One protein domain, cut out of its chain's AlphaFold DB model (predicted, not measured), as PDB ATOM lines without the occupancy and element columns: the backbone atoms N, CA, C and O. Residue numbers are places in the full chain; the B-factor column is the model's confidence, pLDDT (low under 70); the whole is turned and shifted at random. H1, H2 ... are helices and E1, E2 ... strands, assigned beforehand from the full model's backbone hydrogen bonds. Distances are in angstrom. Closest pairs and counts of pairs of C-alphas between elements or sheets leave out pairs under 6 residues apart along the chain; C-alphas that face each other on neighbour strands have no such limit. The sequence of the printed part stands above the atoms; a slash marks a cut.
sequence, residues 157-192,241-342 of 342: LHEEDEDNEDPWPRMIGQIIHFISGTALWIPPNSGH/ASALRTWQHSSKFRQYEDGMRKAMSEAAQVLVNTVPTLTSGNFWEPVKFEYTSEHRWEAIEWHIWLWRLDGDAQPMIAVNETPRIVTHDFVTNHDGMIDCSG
ATOM      1  N   LEU A 157      15.379 -19.876 -35.313       50.38
ATOM      2  CA  LEU A 157      14.293 -20.715 -35.771       50.38
ATOM      3  C   LEU A 157      13.413 -21.076 -34.587       50.38
ATOM      4  O   LEU A 157      13.653 -22.061 -33.887       50.38
ATOM      5  N   HIS A 158      12.339 -20.314 -34.412       47.59
ATOM      6  CA  HIS A 158      11.195 -20.797 -33.650       47.59
ATOM      7  C   HIS A 158      10.536 -21.932 -34.447       47.59
ATOM      8  O   HIS A 158       9.990 -21.682 -35.517       47.59
ATOM      9  N   GLU A 159      10.676 -23.176 -33.986       53.25
ATOM     10  CA  GLU A 159       9.773 -24.244 -34.420       53.25
ATOM     11  C   GLU A 159       8.521 -24.103 -33.559       53.25
ATOM     12  O   GLU A 159       8.623 -24.144 -32.331       53.25
ATOM     13  N   GLU A 160       7.368 -23.917 -34.201       51.75
ATOM     14  CA  GLU A 160       6.070 -24.071 -33.551       51.75
ATOM     15  C   GLU A 160       5.950 -25.528 -33.078       51.75
ATOM     16  O   GLU A 160       5.443 -26.394 -33.785       51.75
ATOM     17  N   ASP A 161       6.456 -25.825 -31.881       55.06
ATOM     18  CA  ASP A 161       5.913 -26.929 -31.099       55.06
ATOM     19  C   ASP A 161       4.477 -26.496 -30.775       55.06
ATOM     20  O   ASP A 161       4.278 -25.637 -29.916       55.06
ATOM     21  N   GLU A 162       3.486 -27.049 -31.489       61.00
ATOM     22  CA  GLU A 162       2.050 -26.745 -31.315       61.00
ATOM     23  C   GLU A 162       1.584 -26.872 -29.848       61.00
ATOM     24  O   GLU A 162       0.575 -26.283 -29.462       61.00
ATOM     25  N   ASP A 163       2.353 -27.585 -29.018       63.94
ATOM     26  CA  ASP A 163       2.090 -27.831 -27.601       63.94
ATOM     27  C   ASP A 163       2.899 -26.945 -26.629       63.94
ATOM     28  O   ASP A 163       2.694 -27.022 -25.415       63.94
ATOM     29  N   ASN A 164       3.837 -26.117 -27.106       55.19
ATOM     30  CA  ASN A 164       4.707 -25.332 -26.231       55.19
ATOM     31  C   ASN A 164       4.190 -23.889 -26.108       55.19
ATOM     32  O   ASN A 164       4.414 -23.052 -26.978       55.19
ATOM     33  N   GLU A 165       3.519 -23.586 -24.993       54.03
ATOM     34  CA  GLU A 165       2.954 -22.258 -24.690       54.03
ATOM     35  C   GLU A 165       4.003 -21.139 -24.540       54.03
ATOM     36  O   GLU A 165       3.629 -19.990 -24.303       54.03
ATOM     37  N   ASP A 166       5.300 -21.441 -24.661       53.06
ATOM     38  CA  ASP A 166       6.362 -20.457 -24.493       53.06
ATOM     39  C   ASP A 166       6.768 -19.840 -25.852       53.06
ATOM     40  O   ASP A 166       7.435 -20.486 -26.668       53.06
ATOM     41  N   PRO A 167       6.387 -18.580 -26.140       49.06
ATOM     42  CA  PRO A 167       6.512 -17.962 -27.461       49.06
ATOM     43  C   PRO A 167       7.941 -17.505 -27.795       49.06
ATOM     44  O   PRO A 167       8.134 -16.730 -28.732       49.06
ATOM     45  N   TRP A 168       8.964 -17.968 -27.070       47.03
ATOM     46  CA  TRP A 168      10.341 -17.521 -27.279       47.03
ATOM     47  C   TRP A 168      11.018 -18.232 -28.456       47.03
ATOM     48  O   TRP A 168      11.093 -19.462 -28.461       47.03
ATOM     49  N   PRO A 169      11.560 -17.481 -29.437       41.34
ATOM     50  CA  PRO A 169      12.313 -18.050 -30.548       41.34
ATOM     51  C   PRO A 169      13.474 -18.913 -30.058       41.34
ATOM     52  O   PRO A 169      14.355 -18.428 -29.348       41.34
ATOM     53  N   ARG A 170      13.509 -20.186 -30.471       42.62
ATOM     54  CA  ARG A 170      14.707 -21.024 -30.333       42.62
ATOM     55  C   ARG A 170      15.762 -20.480 -31.304       42.62
ATOM     56  O   ARG A 170      15.608 -20.553 -32.519       42.62
ATOM     57  N   MET A 171      16.811 -19.848 -30.791       36.03
ATOM     58  CA  MET A 171      17.845 -19.235 -31.633       36.03
ATOM     59  C   MET A 171      19.032 -20.178 -31.876       36.03
ATOM     60  O   MET A 171      19.472 -20.856 -30.952       36.03
ATOM     61  N   ILE A 172      19.606 -20.172 -33.085       37.69
ATOM     62  CA  ILE A 172      20.947 -20.697 -33.394       37.69
ATOM     63  C   ILE A 172      21.959 -19.584 -33.107       37.69
ATOM     64  O   ILE A 172      22.365 -18.791 -33.952       37.69
ATOM     65  N   GLY A 173      22.323 -19.522 -31.835       41.34
ATOM     66  CA  GLY A 173      23.329 -18.654 -31.239       41.34
ATOM     67  C   GLY A 173      23.549 -19.115 -29.801       41.34
ATOM     68  O   GLY A 173      22.714 -19.827 -29.249       41.34
ATOM     69  N   GLN A 174      24.676 -18.763 -29.192       44.12
ATOM     70  CA  GLN A 174      24.941 -19.135 -27.802       44.12
ATOM     71  C   GLN A 174      24.070 -18.263 -26.895       44.12
ATOM     72  O   GLN A 174      24.363 -17.086 -26.720       44.12
ATOM     73  N   ILE A 175      22.980 -18.788 -26.335       41.88
ATOM     74  CA  ILE A 175      22.068 -17.986 -25.506       41.88
ATOM     75  C   ILE A 175      22.510 -17.983 -24.061       41.88
ATOM     76  O   ILE A 175      22.123 -18.867 -23.324       41.88
ATOM     77  N   ILE A 176      23.250 -16.989 -23.595       38.22
ATOM     78  CA  ILE A 176      23.589 -16.896 -22.174       38.22
ATOM     79  C   ILE A 176      22.511 -16.072 -21.455       38.22
ATOM     80  O   ILE A 176      22.524 -14.843 -21.443       38.22
ATOM     81  N   HIS A 177      21.553 -16.756 -20.834       32.91
ATOM     82  CA  HIS A 177      20.611 -16.169 -19.887       32.91
ATOM     83  C   HIS A 177      21.338 -15.709 -18.627       32.91
ATOM     84  O   HIS A 177      21.930 -16.514 -17.920       32.91
ATOM     85  N   PHE A 178      21.230 -14.431 -18.275       34.28
ATOM     86  CA  PHE A 178      21.719 -13.938 -16.988       34.28
ATOM     87  C   PHE A 178      20.545 -13.763 -16.020       34.28
ATOM     88  O   PHE A 178      19.774 -12.803 -16.094       34.28
ATOM     89  N   ILE A 179      20.410 -14.690 -15.069       34.41
ATOM     90  CA  ILE A 179      19.400 -14.637 -14.006       34.41
ATOM     91  C   ILE A 179      20.147 -14.434 -12.676       34.41
ATOM     92  O   ILE A 179      20.629 -15.382 -12.073       34.41
ATOM     93  N   SER A 180      20.272 -13.178 -12.225       32.59
ATOM     94  CA  SER A 180      20.909 -12.765 -10.947       32.59
ATOM     95  C   SER A 180      22.152 -13.565 -10.523       32.59
ATOM     96  O   SER A 180      22.117 -14.280  -9.521       32.59
ATOM     97  N   GLY A 181      23.255 -13.424 -11.257       35.00
ATOM     98  CA  GLY A 181      24.546 -13.989 -10.848       35.00
ATOM     99  C   GLY A 181      24.772 -15.453 -11.230       35.00
ATOM    100  O   GLY A 181      25.745 -16.043 -10.781       35.00
ATOM    101  N   THR A 182      23.910 -16.035 -12.068       34.28
ATOM    102  CA  THR A 182      24.234 -17.254 -12.822       34.28
ATOM    103  C   THR A 182      23.910 -17.029 -14.291       34.28
ATOM    104  O   THR A 182      22.814 -16.590 -14.649       34.28
ATOM    105  N   ALA A 183      24.925 -17.261 -15.112       38.91
ATOM    106  CA  ALA A 183      24.881 -17.194 -16.556       38.91
ATOM    107  C   ALA A 183      24.531 -18.585 -17.088       38.91
ATOM    108  O   ALA A 183      25.161 -19.560 -16.687       38.91
ATOM    109  N   LEU A 184      23.537 -18.692 -17.955       35.91
ATOM    110  CA  LEU A 184      22.940 -19.951 -18.369       35.91
ATOM    111  C   LEU A 184      22.785 -19.955 -19.897       35.91
ATOM    112  O   LEU A 184      21.827 -19.421 -20.434       35.91
ATOM    113  N   TRP A 185      23.770 -20.515 -20.587       41.97
ATOM    114  CA  TRP A 185      23.810 -20.822 -22.020       41.97
ATOM    115  C   TRP A 185      22.642 -21.703 -22.455       41.97
ATOM    116  O   TRP A 185      22.261 -22.603 -21.723       41.97
ATOM    117  N   ILE A 186      22.143 -21.516 -23.669       40.34
ATOM    118  CA  ILE A 186      21.304 -22.455 -24.403       40.34
ATOM    119  C   ILE A 186      21.987 -22.603 -25.756       40.34
ATOM    120  O   ILE A 186      22.195 -21.596 -26.440       40.34
ATOM    121  N   PRO A 187      22.367 -23.815 -26.153       35.75
ATOM    122  CA  PRO A 187      22.742 -24.079 -27.507       35.75
ATOM    123  C   PRO A 187      21.468 -24.245 -28.323       35.75
ATOM    124  O   PRO A 187      20.392 -24.565 -27.801       35.75
ATOM    125  N   PRO A 188      21.582 -24.145 -29.639       40.69
ATOM    126  CA  PRO A 188      20.556 -24.690 -30.498       40.69
ATOM    127  C   PRO A 188      20.364 -26.197 -30.215       40.69
ATOM    128  O   PRO A 188      21.152 -27.027 -30.649       40.69
ATOM    129  N   ASN A 189      19.254 -26.533 -29.547       44.41
ATOM    130  CA  ASN A 189      18.547 -27.826 -29.585       44.41
ATOM    131  C   ASN A 189      18.960 -28.988 -28.668       44.41
ATOM    132  O   ASN A 189      18.366 -30.055 -28.808       44.41
ATOM    133  N   SER A 190      19.851 -28.830 -27.685       44.00
ATOM    134  CA  SER A 190      20.110 -29.940 -26.745       44.00
ATOM    135  C   SER A 190      19.335 -29.867 -25.427       44.00
ATOM    136  O   SER A 190      19.343 -30.824 -24.655       44.00
ATOM    137  N   GLY A 191      18.663 -28.748 -25.129       49.59
ATOM    138  CA  GLY A 191      18.081 -28.519 -23.798       49.59
ATOM    139  C   GLY A 191      19.129 -28.528 -22.672       49.59
ATOM    140  O   GLY A 191      18.775 -28.449 -21.496       49.59
ATOM    141  N   HIS A 192      20.418 -28.629 -23.011       49.66
ATOM    142  CA  HIS A 192      21.507 -28.522 -22.066       49.66
ATOM    143  C   HIS A 192      21.828 -27.065 -21.884       49.66
ATOM    144  O   HIS A 192      21.976 -26.338 -22.849       49.66
ATOM    145  N   ALA A 241      11.161  12.067 -34.094       71.75
ATOM    146  CA  ALA A 241      12.495  12.254 -33.515       71.75
ATOM    147  C   ALA A 241      12.454  12.738 -32.055       71.75
ATOM    148  O   ALA A 241      13.255  12.296 -31.232       71.75
ATOM    149  N   SER A 242      11.515  13.626 -31.712       72.94
ATOM    150  CA  SER A 242      11.341  14.098 -30.334       72.94
ATOM    151  C   SER A 242      10.803  12.993 -29.430       72.94
ATOM    152  O   SER A 242      11.336  12.802 -28.341       72.94
ATOM    153  N   ALA A 243       9.816  12.219 -29.899       75.56
ATOM    154  CA  ALA A 243       9.263  11.095 -29.149       75.56
ATOM    155  C   ALA A 243      10.320  10.010 -28.878       75.56
ATOM    156  O   ALA A 243      10.401   9.506 -27.759       75.56
ATOM    157  N   LEU A 244      11.179   9.708 -29.864       74.12
ATOM    158  CA  LEU A 244      12.292   8.769 -29.696       74.12
ATOM    159  C   LEU A 244      13.271   9.238 -28.609       74.12
ATOM    160  O   LEU A 244      13.603   8.464 -27.714       74.12
ATOM    161  N   ARG A 245      13.678  10.515 -28.632       75.62
ATOM    162  CA  ARG A 245      14.573  11.078 -27.606       75.62
ATOM    163  C   ARG A 245      13.934  11.048 -26.220       75.62
ATOM    164  O   ARG A 245      14.569  10.624 -25.261       75.62
ATOM    165  N   THR A 246      12.673  11.462 -26.095       78.69
ATOM    166  CA  THR A 246      11.958  11.423 -24.810       78.69
ATOM    167  C   THR A 246      11.870  10.000 -24.260       78.69
ATOM    168  O   THR A 246      12.048   9.794 -23.061       78.69
ATOM    169  N   TRP A 247      11.651   9.017 -25.132       78.19
ATOM    170  CA  TRP A 247      11.598   7.613 -24.752       78.19
ATOM    171  C   TRP A 247      12.969   7.060 -24.317       78.19
ATOM    172  O   TRP A 247      13.056   6.460 -23.242       78.19
ATOM    173  N   GLN A 248      14.044   7.349 -25.061       79.81
ATOM    174  CA  GLN A 248      15.424   6.995 -24.684       79.81
ATOM    175  C   GLN A 248      15.848   7.636 -23.352       79.81
ATOM    176  O   GLN A 248      16.627   7.070 -22.591       79.81
ATOM    177  N   HIS A 249      15.298   8.803 -23.012       83.06
ATOM    178  CA  HIS A 249      15.535   9.450 -21.720       83.06
ATOM    179  C   HIS A 249      14.578   9.005 -20.609       83.06
ATOM    180  O   HIS A 249      14.707   9.479 -19.472       83.06
ATOM    181  N   SER A 250      13.643   8.090 -20.874       87.94
ATOM    182  CA  SER A 250      12.794   7.541 -19.818       87.94
ATOM    183  C   SER A 250      13.649   6.832 -18.761       87.94
ATOM    184  O   SER A 250      14.672   6.215 -19.065       87.94
ATOM    185  N   SER A 251      13.260   6.944 -17.489       89.69
ATOM    186  CA  SER A 251      13.979   6.283 -16.391       89.69
ATOM    187  C   SER A 251      14.010   4.765 -16.565       89.69
ATOM    188  O   SER A 251      15.027   4.152 -16.272       89.69
ATOM    189  N   LYS A 252      12.933   4.178 -17.106       88.81
ATOM    190  CA  LYS A 252      12.837   2.740 -17.391       88.81
ATOM    191  C   LYS A 252      13.851   2.282 -18.436       88.81
ATOM    192  O   LYS A 252      14.532   1.292 -18.214       88.81
ATOM    193  N   PHE A 253      13.976   3.004 -19.554       89.06
ATOM    194  CA  PHE A 253      14.952   2.655 -20.590       89.06
ATOM    195  C   PHE A 253      16.388   2.753 -20.066       89.06
ATOM    196  O   PHE A 253      17.181   1.844 -20.277       89.06
ATOM    197  N   ARG A 254      16.701   3.812 -19.309       90.81
ATOM    198  CA  ARG A 254      18.024   3.965 -18.688       90.81
ATOM    199  C   ARG A 254      18.335   2.861 -17.678       90.81
ATOM    200  O   ARG A 254      19.404   2.276 -17.757       90.81
ATOM    201  N   GLN A 255      17.390   2.535 -16.793       89.69
ATOM    202  CA  GLN A 255      17.540   1.434 -15.833       89.69
ATOM    203  C   GLN A 255      17.803   0.097 -16.528       89.69
ATOM    204  O   GLN A 255      18.685  -0.643 -16.101       89.69
ATOM    205  N   TYR A 256      17.076  -0.178 -17.614       89.38
ATOM    206  CA  TYR A 256      17.288  -1.365 -18.433       89.38
ATOM    207  C   TYR A 256      18.701  -1.409 -19.032       89.38
ATOM    208  O   TYR A 256      19.421  -2.384 -18.843       89.38
ATOM    209  N   GLU A 257      19.120  -0.340 -19.713       91.25
ATOM    210  CA  GLU A 257      20.434  -0.244 -20.363       91.25
ATOM    211  C   GLU A 257      21.595  -0.319 -19.356       91.25
ATOM    212  O   GLU A 257      22.588  -1.000 -19.606       91.25
ATOM    213  N   ASP A 258      21.468   0.336 -18.198       90.31
ATOM    214  CA  ASP A 258      22.444   0.252 -17.106       90.31
ATOM    215  C   ASP A 258      22.534  -1.176 -16.548       90.31
ATOM    216  O   ASP A 258      23.629  -1.691 -16.308       90.31
ATOM    217  N   GLY A 259      21.383  -1.830 -16.371       88.06
ATOM    218  CA  GLY A 259      21.293  -3.221 -15.941       88.06
ATOM    219  C   GLY A 259      21.936  -4.186 -16.936       88.06
ATOM    220  O   GLY A 259      22.701  -5.062 -16.524       88.06
ATOM    221  N   MET A 260      21.676  -3.986 -18.229       87.50
ATOM    222  CA  MET A 260      22.255  -4.755 -19.330       87.50
ATOM    223  C   MET A 260      23.779  -4.609 -19.367       87.50
ATOM    224  O   MET A 260      24.491  -5.609 -19.311       87.50
ATOM    225  N   ARG A 261      24.293  -3.368 -19.374       91.19
ATOM    226  CA  ARG A 261      25.740  -3.099 -19.372       91.19
ATOM    227  C   ARG A 261      26.432  -3.731 -18.177       91.19
ATOM    228  O   ARG A 261      27.452  -4.385 -18.349       91.19
ATOM    229  N   LYS A 262      25.865  -3.577 -16.977       88.44
ATOM    230  CA  LYS A 262      26.423  -4.184 -15.766       88.44
ATOM    231  C   LYS A 262      26.522  -5.705 -15.901       88.44
ATOM    232  O   LYS A 262      27.564  -6.276 -15.593       88.44
ATOM    233  N   ALA A 263      25.459  -6.349 -16.375       85.94
ATOM    234  CA  ALA A 263      25.424  -7.797 -16.528       85.94
ATOM    235  C   ALA A 263      26.412  -8.287 -17.612       85.94
ATOM    236  O   ALA A 263      27.112  -9.276 -17.406       85.94
ATOM    237  N   MET A 264      26.547  -7.557 -18.724       90.38
ATOM    238  CA  MET A 264      27.556  -7.823 -19.759       90.38
ATOM    239  C   MET A 264      28.989  -7.627 -19.247       90.38
ATOM    240  O   MET A 264      29.856  -8.443 -19.550       90.38
ATOM    241  N   SER A 265      29.248  -6.595 -18.435       91.19
ATOM    242  CA  SER A 265      30.549  -6.398 -17.781       91.19
ATOM    243  C   SER A 265      30.907  -7.574 -16.868       91.19
ATOM    244  O   SER A 265      32.038  -8.053 -16.907       91.19
ATOM    245  N   GLU A 266      29.952  -8.073 -16.076       88.81
ATOM    246  CA  GLU A 266      30.146  -9.252 -15.221       88.81
ATOM    247  C   GLU A 266      30.441 -10.512 -16.055       88.81
ATOM    248  O   GLU A 266      31.367 -11.259 -15.737       88.81
ATOM    249  N   ALA A 267      29.726 -10.724 -17.164       89.06
ATOM    250  CA  ALA A 267      29.967 -11.843 -18.078       89.06
ATOM    251  C   ALA A 267      31.348 -11.773 -18.753       89.06
ATOM    252  O   ALA A 267      32.078 -12.764 -18.803       89.06
ATOM    253  N   ALA A 268      31.738 -10.592 -19.233       92.62
ATOM    254  CA  ALA A 268      33.068 -10.366 -19.786       92.62
ATOM    255  C   ALA A 268      34.164 -10.552 -18.724       92.62
ATOM    256  O   ALA A 268      35.251 -11.024 -19.050       92.62
ATOM    257  N   GLN A 269      33.887 -10.276 -17.443       93.44
ATOM    258  CA  GLN A 269      34.852 -10.535 -16.372       93.44
ATOM    259  C   GLN A 269      35.125 -12.028 -16.214       93.44
ATOM    260  O   GLN A 269      36.276 -12.419 -16.031       93.44
ATOM    261  N   VAL A 270      34.098 -12.874 -16.335       92.88
ATOM    262  CA  VAL A 270      34.267 -14.336 -16.332       92.88
ATOM    263  C   VAL A 270      35.144 -14.788 -17.504       92.88
ATOM    264  O   VAL A 270      36.040 -15.616 -17.312       92.88
ATOM    265  N   LEU A 271      34.943 -14.205 -18.693       93.50
ATOM    266  CA  LEU A 271      35.778 -14.475 -19.867       93.50
ATOM    267  C   LEU A 271      37.234 -14.114 -19.623       93.50
ATOM    268  O   LEU A 271      38.086 -14.985 -19.743       93.50
ATOM    269  N   VAL A 272      37.512 -12.870 -19.234       95.69
ATOM    270  CA  VAL A 272      38.879 -12.374 -19.019       95.69
ATOM    271  C   VAL A 272      39.572 -13.128 -17.881       95.69
ATOM    272  O   VAL A 272      40.755 -13.436 -17.974       95.69
ATOM    273  N   ASN A 273      38.843 -13.504 -16.827       95.00
ATOM    274  CA  ASN A 273      39.406 -14.314 -15.743       95.00
ATOM    275  C   ASN A 273      39.825 -15.718 -16.209       95.00
ATOM    276  O   ASN A 273      40.751 -16.293 -15.641       95.00
ATOM    277  N   THR A 274      39.134 -16.276 -17.207       95.94
ATOM    278  CA  THR A 274      39.412 -17.622 -17.733       95.94
ATOM    279  C   THR A 274      40.407 -17.597 -18.896       95.94
ATOM    280  O   THR A 274      41.231 -18.498 -19.019       95.94
ATOM    281  N   VAL A 275      40.350 -16.555 -19.728       96.31
ATOM    282  CA  VAL A 275      41.195 -16.327 -20.906       96.31
ATOM    283  C   VAL A 275      41.835 -14.939 -20.772       96.31
ATOM    284  O   VAL A 275      41.326 -13.963 -21.325       96.31
ATOM    285  N   PRO A 276      42.947 -14.813 -20.022       96.12
ATOM    286  CA  PRO A 276      43.530 -13.512 -19.673       96.12
ATOM    287  C   PRO A 276      44.080 -12.708 -20.853       96.12
ATOM    288  O   PRO A 276      44.372 -11.525 -20.705       96.12
ATOM    289  N   THR A 277      44.256 -13.341 -22.012       96.81
ATOM    290  CA  THR A 277      44.675 -12.676 -23.248       96.81
ATOM    291  C   THR A 277      43.544 -11.927 -23.940       96.81
ATOM    292  O   THR A 277      43.830 -11.076 -24.783       96.81
ATOM    293  N   LEU A 278      42.283 -12.165 -23.558       97.12
ATOM    294  CA  LEU A 278      41.143 -11.440 -24.097       97.12
ATOM    295  C   LEU A 278      41.193  -9.961 -23.714       97.12
ATOM    296  O   LEU A 278      41.251  -9.586 -22.546       97.12
ATOM    297  N   THR A 279      41.083  -9.119 -24.732       97.25
ATOM    298  CA  THR A 279      41.087  -7.657 -24.606       97.25
ATOM    299  C   THR A 279      39.766  -7.036 -25.034       97.25
ATOM    300  O   THR A 279      39.451  -5.926 -24.615       97.25
ATOM    301  N   SER A 280      38.980  -7.716 -25.872       97.31
ATOM    302  CA  SER A 280      37.684  -7.207 -26.321       97.31
ATOM    303  C   SER A 280      36.784  -8.293 -26.898       97.31
ATOM    304  O   SER A 280      37.223  -9.399 -27.226       97.31
ATOM    305  N   GLY A 281      35.513  -7.944 -27.064       94.94
ATOM    306  CA  GLY A 281      34.565  -8.758 -27.798       94.94
ATOM    307  C   GLY A 281      33.187  -8.124 -27.896       94.94
ATOM    308  O   GLY A 281      32.980  -6.992 -27.462       94.94
ATOM    309  N   ASN A 282      32.239  -8.862 -28.463       92.25
ATOM    310  CA  ASN A 282      30.873  -8.388 -28.656       92.25
ATOM    311  C   ASN A 282      29.851  -9.292 -27.958       92.25
ATOM    312  O   ASN A 282      29.931 -10.515 -28.052       92.25
ATOM    313  N   PHE A 283      28.848  -8.683 -27.327       90.38
ATOM    314  CA  PHE A 283      27.593  -9.346 -26.969       90.38
ATOM    315  C   PHE A 283      26.489  -8.924 -27.933       90.38
ATOM    316  O   PHE A 283      26.484  -7.797 -28.426       90.38
ATOM    317  N   TRP A 284      25.556  -9.829 -28.204       87.31
ATOM    318  CA  TRP A 284      24.493  -9.611 -29.177       87.31
ATOM    319  C   TRP A 284      23.139  -9.653 -28.466       87.31
ATOM    320  O   TRP A 284      22.850 -10.554 -27.681       87.31
ATOM    321  N   GLU A 285      22.297  -8.664 -28.733       87.56
ATOM    322  CA  GLU A 285      20.954  -8.551 -28.170       87.56
ATOM    323  C   GLU A 285      19.945  -8.369 -29.318       87.56
ATOM    324  O   GLU A 285      20.035  -7.391 -30.059       87.56
ATOM    325  N   PRO A 286      18.985  -9.280 -29.509       84.38
ATOM    326  CA  PRO A 286      17.958  -9.162 -30.523       84.38
ATOM    327  C   PRO A 286      16.908  -8.168 -30.034       84.38
ATOM    328  O   PRO A 286      16.364  -8.289 -28.936       84.38
ATOM    329  N   VAL A 287      16.620  -7.168 -30.860       84.56
ATOM    330  CA  VAL A 287      15.749  -6.047 -30.479       84.56
ATOM    331  C   VAL A 287      14.399  -6.119 -31.163       84.56
ATOM    332  O   VAL A 287      13.377  -5.760 -30.572       84.56
ATOM    333  N   LYS A 288      14.374  -6.606 -32.402       84.56
ATOM    334  CA  LYS A 288      13.148  -6.717 -33.182       84.56
ATOM    335  C   LYS A 288      13.081  -8.074 -33.852       84.56
ATOM    336  O   LYS A 288      14.035  -8.486 -34.501       84.56
ATOM    337  N   PHE A 289      11.922  -8.710 -33.735       83.00
ATOM    338  CA  PHE A 289      11.609  -9.964 -34.401       83.00
ATOM    339  C   PHE A 289      10.501  -9.750 -35.433       83.00
ATOM    340  O   PHE A 289       9.581  -8.961 -35.198       83.00
ATOM    341  N   GLU A 290      10.575 -10.452 -36.560       83.19
ATOM    342  CA  GLU A 290       9.487 -10.552 -37.534       83.19
ATOM    343  C   GLU A 290       9.159 -12.018 -37.808       83.19
ATOM    344  O   GLU A 290      10.043 -12.872 -37.856       83.19
ATOM    345  N   TYR A 291       7.866 -12.302 -37.953       80.19
ATOM    346  CA  TYR A 291       7.387 -13.609 -38.377       80.19
ATOM    347  C   TYR A 291       7.442 -13.669 -39.902       80.19
ATOM    348  O   TYR A 291       6.811 -12.861 -40.589       80.19
ATOM    349  N   THR A 292       8.243 -14.583 -40.427       79.00
ATOM    350  CA  THR A 292       8.509 -14.690 -41.862       79.00
ATOM    351  C   THR A 292       7.450 -15.517 -42.588       79.00
ATOM    352  O   THR A 292       6.638 -16.213 -41.980       79.00
ATOM    353  N   SER A 293       7.481 -15.486 -43.925       81.12
ATOM    354  CA  SER A 293       6.630 -16.336 -44.770       81.12
ATOM    355  C   SER A 293       6.887 -17.837 -44.596       81.12
ATOM    356  O   SER A 293       6.064 -18.646 -45.016       81.12
ATOM    357  N   GLU A 294       8.018 -18.209 -43.997       77.69
ATOM    358  CA  GLU A 294       8.388 -19.595 -43.703       77.69
ATOM    359  C   GLU A 294       7.892 -20.055 -42.321       77.69
ATOM    360  O   GLU A 294       8.309 -21.104 -41.849       77.69
ATOM    361  N   HIS A 295       6.980 -19.304 -41.691       78.12
ATOM    362  CA  HIS A 295       6.391 -19.624 -40.383       78.12
ATOM    363  C   HIS A 295       7.424 -19.689 -39.248       78.12
ATOM    364  O   HIS A 295       7.333 -20.504 -38.336       78.12
ATOM    365  N   ARG A 296       8.426 -18.806 -39.307       71.31
ATOM    366  CA  ARG A 296       9.492 -18.697 -38.302       71.31
ATOM    367  C   ARG A 296       9.676 -17.255 -37.850       71.31
ATOM    368  O   ARG A 296       9.592 -16.337 -38.667       71.31
ATOM    369  N   TRP A 297       9.949 -17.059 -36.562       72.38
ATOM    370  CA  TRP A 297      10.380 -15.770 -36.018       72.38
ATOM    371  C   TRP A 297      11.870 -15.568 -36.262       72.38
ATOM    372  O   TRP A 297      12.663 -16.370 -35.790       72.38
ATOM    373  N   GLU A 298      12.249 -14.473 -36.909       76.38
ATOM    374  CA  GLU A 298      13.646 -14.082 -37.113       76.38
ATOM    375  C   GLU A 298      13.928 -12.753 -36.415       76.38
ATOM    376  O   GLU A 298      13.108 -11.833 -36.493       76.38
ATOM    377  N   ALA A 299      15.085 -12.612 -35.754       81.25
ATOM    378  CA  ALA A 299      15.518 -11.289 -35.307       81.25
ATOM    379  C   ALA A 299      15.987 -10.483 -36.516       81.25
ATOM    380  O   ALA A 299      17.027 -10.756 -37.120       81.25
ATOM    381  N   ILE A 300      15.212  -9.458 -36.844       82.94
ATOM    382  CA  ILE A 300      15.482  -8.576 -37.971       82.94
ATOM    383  C   ILE A 300      16.381  -7.383 -37.615       82.94
ATOM    384  O   ILE A 300      16.864  -6.672 -38.498       82.94
ATOM    385  N   GLU A 301      16.593  -7.149 -36.320       86.62
ATOM    386  CA  GLU A 301      17.429  -6.076 -35.788       86.62
ATOM    387  C   GLU A 301      18.140  -6.540 -34.521       86.62
ATOM    388  O   GLU A 301      17.525  -7.131 -33.625       86.62
ATOM    389  N   TRP A 302      19.428  -6.220 -34.445       87.31
ATOM    390  CA  TRP A 302      20.300  -6.594 -33.346       87.31
ATOM    391  C   TRP A 302      21.064  -5.394 -32.819       87.31
ATOM    392  O   TRP A 302      21.494  -4.519 -33.569       87.31
ATOM    393  N   HIS A 303      21.288  -5.403 -31.517       90.75
ATOM    394  CA  HIS A 303      22.195  -4.522 -30.816       90.75
ATOM    395  C   HIS A 303      23.481  -5.279 -30.501       90.75
ATOM    396  O   HIS A 303      23.469  -6.296 -29.809       90.75
ATOM    397  N   ILE A 304      24.595  -4.771 -31.018       91.00
ATOM    398  CA  ILE A 304      25.931  -5.291 -30.758       91.00
ATOM    399  C   ILE A 304      26.593  -4.411 -29.704       91.00
ATOM    400  O   ILE A 304      26.859  -3.224 -29.923       91.00
ATOM    401  N   TRP A 305      26.871  -5.019 -28.563       93.19
ATOM    402  CA  TRP A 305      27.494  -4.406 -27.405       93.19
ATOM    403  C   TRP A 305      28.968  -4.766 -27.365       93.19
ATOM    404  O   TRP A 305      29.347  -5.866 -26.963       93.19
ATOM    405  N   LEU A 306      29.801  -3.822 -27.785       94.69
ATOM    406  CA  LEU A 306      31.246  -3.955 -27.683       94.69
ATOM    407  C   LEU A 306      31.672  -3.791 -26.225       94.69
ATOM    408  O   LEU A 306      31.332  -2.792 -25.585       94.69
ATOM    409  N   TRP A 307      32.458  -4.740 -25.737       95.62
ATOM    410  CA  TRP A 307      33.182  -4.624 -24.483       95.62
ATOM    411  C   TRP A 307      34.687  -4.619 -24.739       95.62
ATOM    412  O   TRP A 307      35.182  -5.218 -25.698       95.62
ATOM    413  N   ARG A 308      35.424  -3.903 -23.891       96.75
ATOM    414  CA  ARG A 308      36.881  -3.778 -23.949       96.75
ATOM    415  C   ARG A 308      37.467  -3.794 -22.548       96.75
ATOM    416  O   ARG A 308      36.847  -3.309 -21.602       96.75
ATOM    417  N   LEU A 309      38.672  -4.329 -22.445       95.44
ATOM    418  CA  LEU A 309      39.528  -4.189 -21.283       95.44
ATOM    419  C   LEU A 309      40.213  -2.820 -21.359       95.44
ATOM    420  O   LEU A 309      40.921  -2.542 -22.325       95.44
ATOM    421  N   ASP A 310      39.968  -1.959 -20.378       91.56
ATOM    422  CA  ASP A 310      40.536  -0.614 -20.288       91.56
ATOM    423  C   ASP A 310      41.468  -0.498 -19.070       91.56
ATOM    424  O   ASP A 310      41.213  -1.096 -18.025       91.56
ATOM    425  N   GLY A 311      42.534   0.291 -19.193       83.25
ATOM    426  CA  GLY A 311      43.518   0.550 -18.140       83.25
ATOM    427  C   GLY A 311      44.683  -0.451 -18.056       83.25
ATOM    428  O   GLY A 311      44.493  -1.659 -17.940       83.25
ATOM    429  N   ASP A 312      45.912   0.077 -18.016       82.06
ATOM    430  CA  ASP A 312      47.152  -0.723 -17.986       82.06
ATOM    431  C   ASP A 312      47.435  -1.385 -16.623       82.06
ATOM    432  O   ASP A 312      48.050  -2.447 -16.549       82.06
ATOM    433  N   ALA A 313      47.034  -0.740 -15.519       78.88
ATOM    434  CA  ALA A 313      47.420  -1.146 -14.159       78.88
ATOM    435  C   ALA A 313      46.330  -1.923 -13.402       78.88
ATOM    436  O   ALA A 313      46.637  -2.738 -12.532       78.88
ATOM    437  N   GLN A 314      45.062  -1.652 -13.710       82.56
ATOM    438  CA  GLN A 314      43.899  -2.366 -13.188       82.56
ATOM    439  C   GLN A 314      42.897  -2.495 -14.329       82.56
ATOM    440  O   GLN A 314      42.127  -1.559 -14.547       82.56
ATOM    441  N   PRO A 315      42.944  -3.605 -15.080       85.25
ATOM    442  CA  PRO A 315      42.073  -3.783 -16.222       85.25
ATOM    443  C   PRO A 315      40.610  -3.763 -15.763       85.25
ATOM    444  O   PRO A 315      40.173  -4.616 -14.988       85.25
ATOM    445  N   MET A 316      39.865  -2.758 -16.214       91.56
ATOM    446  CA  MET A 316      38.435  -2.602 -15.988       91.56
ATOM    447  C   MET A 316      37.689  -2.912 -17.277       91.56
ATOM    448  O   MET A 316      38.083  -2.486 -18.358       91.56
ATOM    449  N   ILE A 317      36.579  -3.631 -17.169       94.31
ATOM    450  CA  ILE A 317      35.754  -3.928 -18.334       94.31
ATOM    451  C   ILE A 317      34.796  -2.773 -18.584       94.31
ATOM    452  O   ILE A 317      33.891  -2.512 -17.788       94.31
ATOM    453  N   ALA A 318      34.974  -2.126 -19.728       93.75
ATOM    454  CA  ALA A 318      34.069  -1.120 -20.247       93.75
ATOM    455  C   ALA A 318      33.172  -1.743 -21.322       93.75
ATOM    456  O   ALA A 318      33.662  -2.338 -22.278       93.75
ATOM    457  N   VAL A 319      31.857  -1.584 -21.177       93.25
ATOM    458  CA  VAL A 319      30.871  -1.880 -22.227       93.25
ATOM    459  C   VAL A 319      30.432  -0.549 -22.823       93.25
ATOM    460  O   VAL A 319      30.136   0.386 -22.075       93.25
ATOM    461  N   ASN A 320      30.393  -0.449 -24.152       92.94
ATOM    462  CA  ASN A 320      30.009   0.784 -24.838       92.94
ATOM    463  C   ASN A 320      28.659   1.329 -24.340       92.94
ATOM    464  O   ASN A 320      27.709   0.580 -24.113       92.94
ATOM    465  N   GLU A 321      28.556   2.657 -24.232       91.06
ATOM    466  CA  GLU A 321      27.331   3.327 -23.772       91.06
ATOM    467  C   GLU A 321      26.151   3.123 -24.725       91.06
ATOM    468  O   GLU A 321      25.010   3.053 -24.283       91.06
ATOM    469  N   THR A 322      26.421   3.051 -26.030       89.75
ATOM    470  CA  THR A 322      25.407   2.852 -27.069       89.75
ATOM    471  C   THR A 322      25.774   1.623 -27.900       89.75
ATOM    472  O   THR A 322      26.886   1.583 -28.440       89.75
ATOM    473  N   PRO A 323      24.876   0.631 -28.030       93.00
ATOM    474  CA  PRO A 323      25.123  -0.513 -28.891       93.00
ATOM    475  C   PRO A 323      25.126  -0.102 -30.364       93.00
ATOM    476  O   PRO A 323      24.427   0.824 -30.784       93.00
ATOM    477  N   ARG A 324      25.887  -0.833 -31.178       92.62
ATOM    478  CA  ARG A 324      25.799  -0.722 -32.634       92.62
ATOM    479  C   ARG A 324      24.554  -1.468 -33.102       92.62
ATOM    480  O   ARG A 324      24.437  -2.664 -32.857       92.62
ATOM    481  N   ILE A 325      23.661  -0.781 -33.803       89.69
ATOM    482  CA  ILE A 325      22.477  -1.403 -34.399       89.69
ATOM    483  C   ILE A 325      22.871  -2.023 -35.738       89.69
ATOM    484  O   ILE A 325      23.469  -1.345 -36.576       89.69
ATOM    485  N   VAL A 326      22.527  -3.290 -35.945       86.62
ATOM    486  CA  VAL A 326      22.700  -3.975 -37.227       86.62
ATOM    487  C   VAL A 326      21.389  -4.609 -37.675       86.62
ATOM    488  O   VAL A 326      20.630  -5.154 -36.872       86.62
ATOM    489  N   THR A 327      21.104  -4.509 -38.971       84.31
ATOM    490  CA  THR A 327      19.925  -5.130 -39.581       84.31
ATOM    491  C   THR A 327      20.194  -6.595 -39.889       84.31
ATOM    492  O   THR A 327      21.342  -7.020 -39.997       84.31
ATOM    493  N   HIS A 328      19.138  -7.368 -40.102       74.62
ATOM    494  CA  HIS A 328      19.268  -8.745 -40.562       74.62
ATOM    495  C   HIS A 328      20.009  -8.884 -41.888       74.62
ATOM    496  O   HIS A 328      20.759  -9.835 -42.044       74.62
ATOM    497  N   ASP A 329      19.907  -7.925 -42.805       70.81
ATOM    498  CA  ASP A 329      20.702  -7.958 -44.040       70.81
ATOM    499  C   ASP A 329      22.205  -7.847 -43.748       70.81
ATOM    500  O   ASP A 329      23.012  -8.548 -44.354       70.81
ATOM    501  N   PHE A 330      22.585  -7.009 -42.775       71.38
ATOM    502  CA  PHE A 330      23.973  -6.902 -42.323       71.38
ATOM    503  C   PHE A 330      24.419  -8.165 -41.605       71.38
ATOM    504  O   PHE A 330      25.525  -8.643 -41.827       71.38
ATOM    505  N   VAL A 331      23.557  -8.697 -40.740       65.81
ATOM    506  CA  VAL A 331      23.821  -9.938 -40.028       65.81
ATOM    507  C   VAL A 331      24.013 -11.021 -41.077       65.81
ATOM    508  O   VAL A 331      25.136 -11.461 -41.233       65.81
ATOM    509  N   THR A 332      23.028 -11.321 -41.916       63.78
ATOM    510  CA  THR A 332      23.121 -12.308 -43.003       63.78
ATOM    511  C   THR A 332      24.138 -11.998 -44.099       63.78
ATOM    512  O   THR A 332      24.312 -12.858 -44.957       63.78
ATOM    513  N   ASN A 333      24.796 -10.836 -44.115       59.97
ATOM    514  CA  ASN A 333      26.046 -10.538 -44.822       59.97
ATOM    515  C   ASN A 333      26.239 -11.309 -46.149       59.97
ATOM    516  O   ASN A 333      27.182 -12.093 -46.293       59.97
ATOM    517  N   HIS A 334      25.290 -11.226 -47.089       56.03
ATOM    518  CA  HIS A 334      25.306 -12.072 -48.299       56.03
ATOM    519  C   HIS A 334      26.533 -11.810 -49.194       56.03
ATOM    520  O   HIS A 334      26.955 -12.684 -49.952       56.03
ATOM    521  N   ASP A 335      27.140 -10.633 -49.071       53.56
ATOM    522  CA  ASP A 335      28.385 -10.207 -49.713       53.56
ATOM    523  C   ASP A 335      29.649 -10.580 -48.910       53.56
ATOM    524  O   ASP A 335      30.758 -10.596 -49.454       53.56
ATOM    525  N   GLY A 336      29.490 -10.982 -47.647       51.41
ATOM    526  CA  GLY A 336      30.536 -11.503 -46.770       51.41
ATOM    527  C   GLY A 336      31.556 -10.462 -46.320       51.41
ATOM    528  O   GLY A 336      32.706 -10.813 -46.057       51.41
ATOM    529  N   MET A 337      31.150  -9.198 -46.222       51.16
ATOM    530  CA  MET A 337      31.913  -8.151 -45.560       51.16
ATOM    531  C   MET A 337      31.184  -7.686 -44.299       51.16
ATOM    532  O   MET A 337      30.267  -6.878 -44.351       51.16
ATOM    533  N   ILE A 338      31.658  -8.133 -43.131       50.78
ATOM    534  CA  ILE A 338      31.589  -7.230 -41.981       50.78
ATOM    535  C   ILE A 338      32.588  -6.144 -42.352       50.78
ATOM    536  O   ILE A 338      33.782  -6.423 -42.463       50.78
ATOM    537  N   ASP A 339      32.104  -4.947 -42.663       45.66
ATOM    538  CA  ASP A 339      32.977  -3.810 -42.919       45.66
ATOM    539  C   ASP A 339      33.658  -3.458 -41.583       45.66
ATOM    540  O   ASP A 339      33.187  -2.641 -40.796       45.66
ATOM    541  N   CYS A 340      34.734  -4.181 -41.257       41.66
ATOM    542  CA  CYS A 340      35.564  -3.975 -40.071       41.66
ATOM    543  C   CYS A 340      36.494  -2.763 -40.240       41.66
ATOM    544  O   CYS A 340      37.425  -2.595 -39.461       41.66
ATOM    545  N   SER A 341      36.275  -1.930 -41.259       32.75
ATOM    546  CA  SER A 341      37.055  -0.730 -41.568       32.75
ATOM    547  C   SER A 341      36.719   0.469 -40.659       32.75
ATOM    548  O   SER A 341      36.849   1.619 -41.077       32.75
ATOM    549  N   GLY A 342      36.284   0.199 -39.421       34.47
ATOM    550  CA  GLY A 342      35.943   1.196 -38.401       34.47
ATOM    551  C   GLY A 342      37.123   1.625 -37.546       34.47
ATOM    552  O   GLY A 342      37.884   0.731 -37.111       34.47
TER     553      GLY A 342
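AT A GLANCE: This is residues 157 to 192 and 241 to 342 of the 342 residues of an uncharacterized protein of Kwoniella shandongensis (UniProt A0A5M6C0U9). A long, twisted ribbon of two strands, E3 and E4, has the short strands E5 and E6 along one side of E4, and the long helix H2 slants over its E5 end. A small separate hairpin, E1 and E2, lies near H2, while residues 241 to 247 of H1 and 249 to 256 stick out. The printed part has 138 residues in the order E1 E2 H1 H2 E3 E4 E5 E6 H3, of mixed class. It is only just compact, close to loose, with a radius of gyration of the C-alphas of 17.2 A and spans of 54 by 44 by 37 A.

HOW THE PARTS SIT: In the branched sheet, E4, residues 297 to 310, has E3, residues 280 to 291, on one side, with N 283 and O 305 2.9 A apart. On the other side are E5, residues 316 to 319, with N 310 and O 316 at 2.8 A, and E6, residues 324 to 327, with N 304 and O 324 at 2.8 A. These pairs are antiparallel and within hydrogen-bond range; E3, E4 and E5 form a meander, each the antiparallel neighbour of the one before. H2, residues 251 to 274, is on this sheet at a height of 4.7 A, slantwise to the strands; the closest C-alphas of H2 and E5, Ser 265 and Ile 317, are 5.8 A apart. H3, residues 328 to 331, is on it too, over none of its strands. E1, residues 174 to 179, and E2, residues 182 to 184, form an antiparallel hairpin, with N 177 and O 184 at 2.7 A; the closest C-alphas of E1 and H2, Phe 178 and Ala 263, are 7.2 A apart. H1, residues 241 to 248, is close to but not clearly touching H2, with the C-alphas of Gln 248 and Arg 254 closest at 7.2 A. In H1 and H2 every O i to N i+4 pair is within hydrogen-bond range; H3 is too short for one.

IN THESE COORDINATES: E4 is 37.2 A long, H2 34.9 A and E3 33.2 A, from first to last C-alpha. E3 bends by 50 degrees at residue 288 and E4 by 57 degrees at residue 300. C-alpha 174, where E1 begins, is at (24.941, -19.135, -27.802), and C-alpha 331, where H3 ends, is at (23.821, -9.938, -40.028).

THE WHOLE: The two C-alphas farthest apart, those of Glu 162 and Ala 313, are 54.8 A apart. Residues 193 to 240 are not printed, and C-alphas 192 and 241 are 43.3 A apart across the cut. Residues 157 to 192 and 331 to 342 have pLDDT under 70.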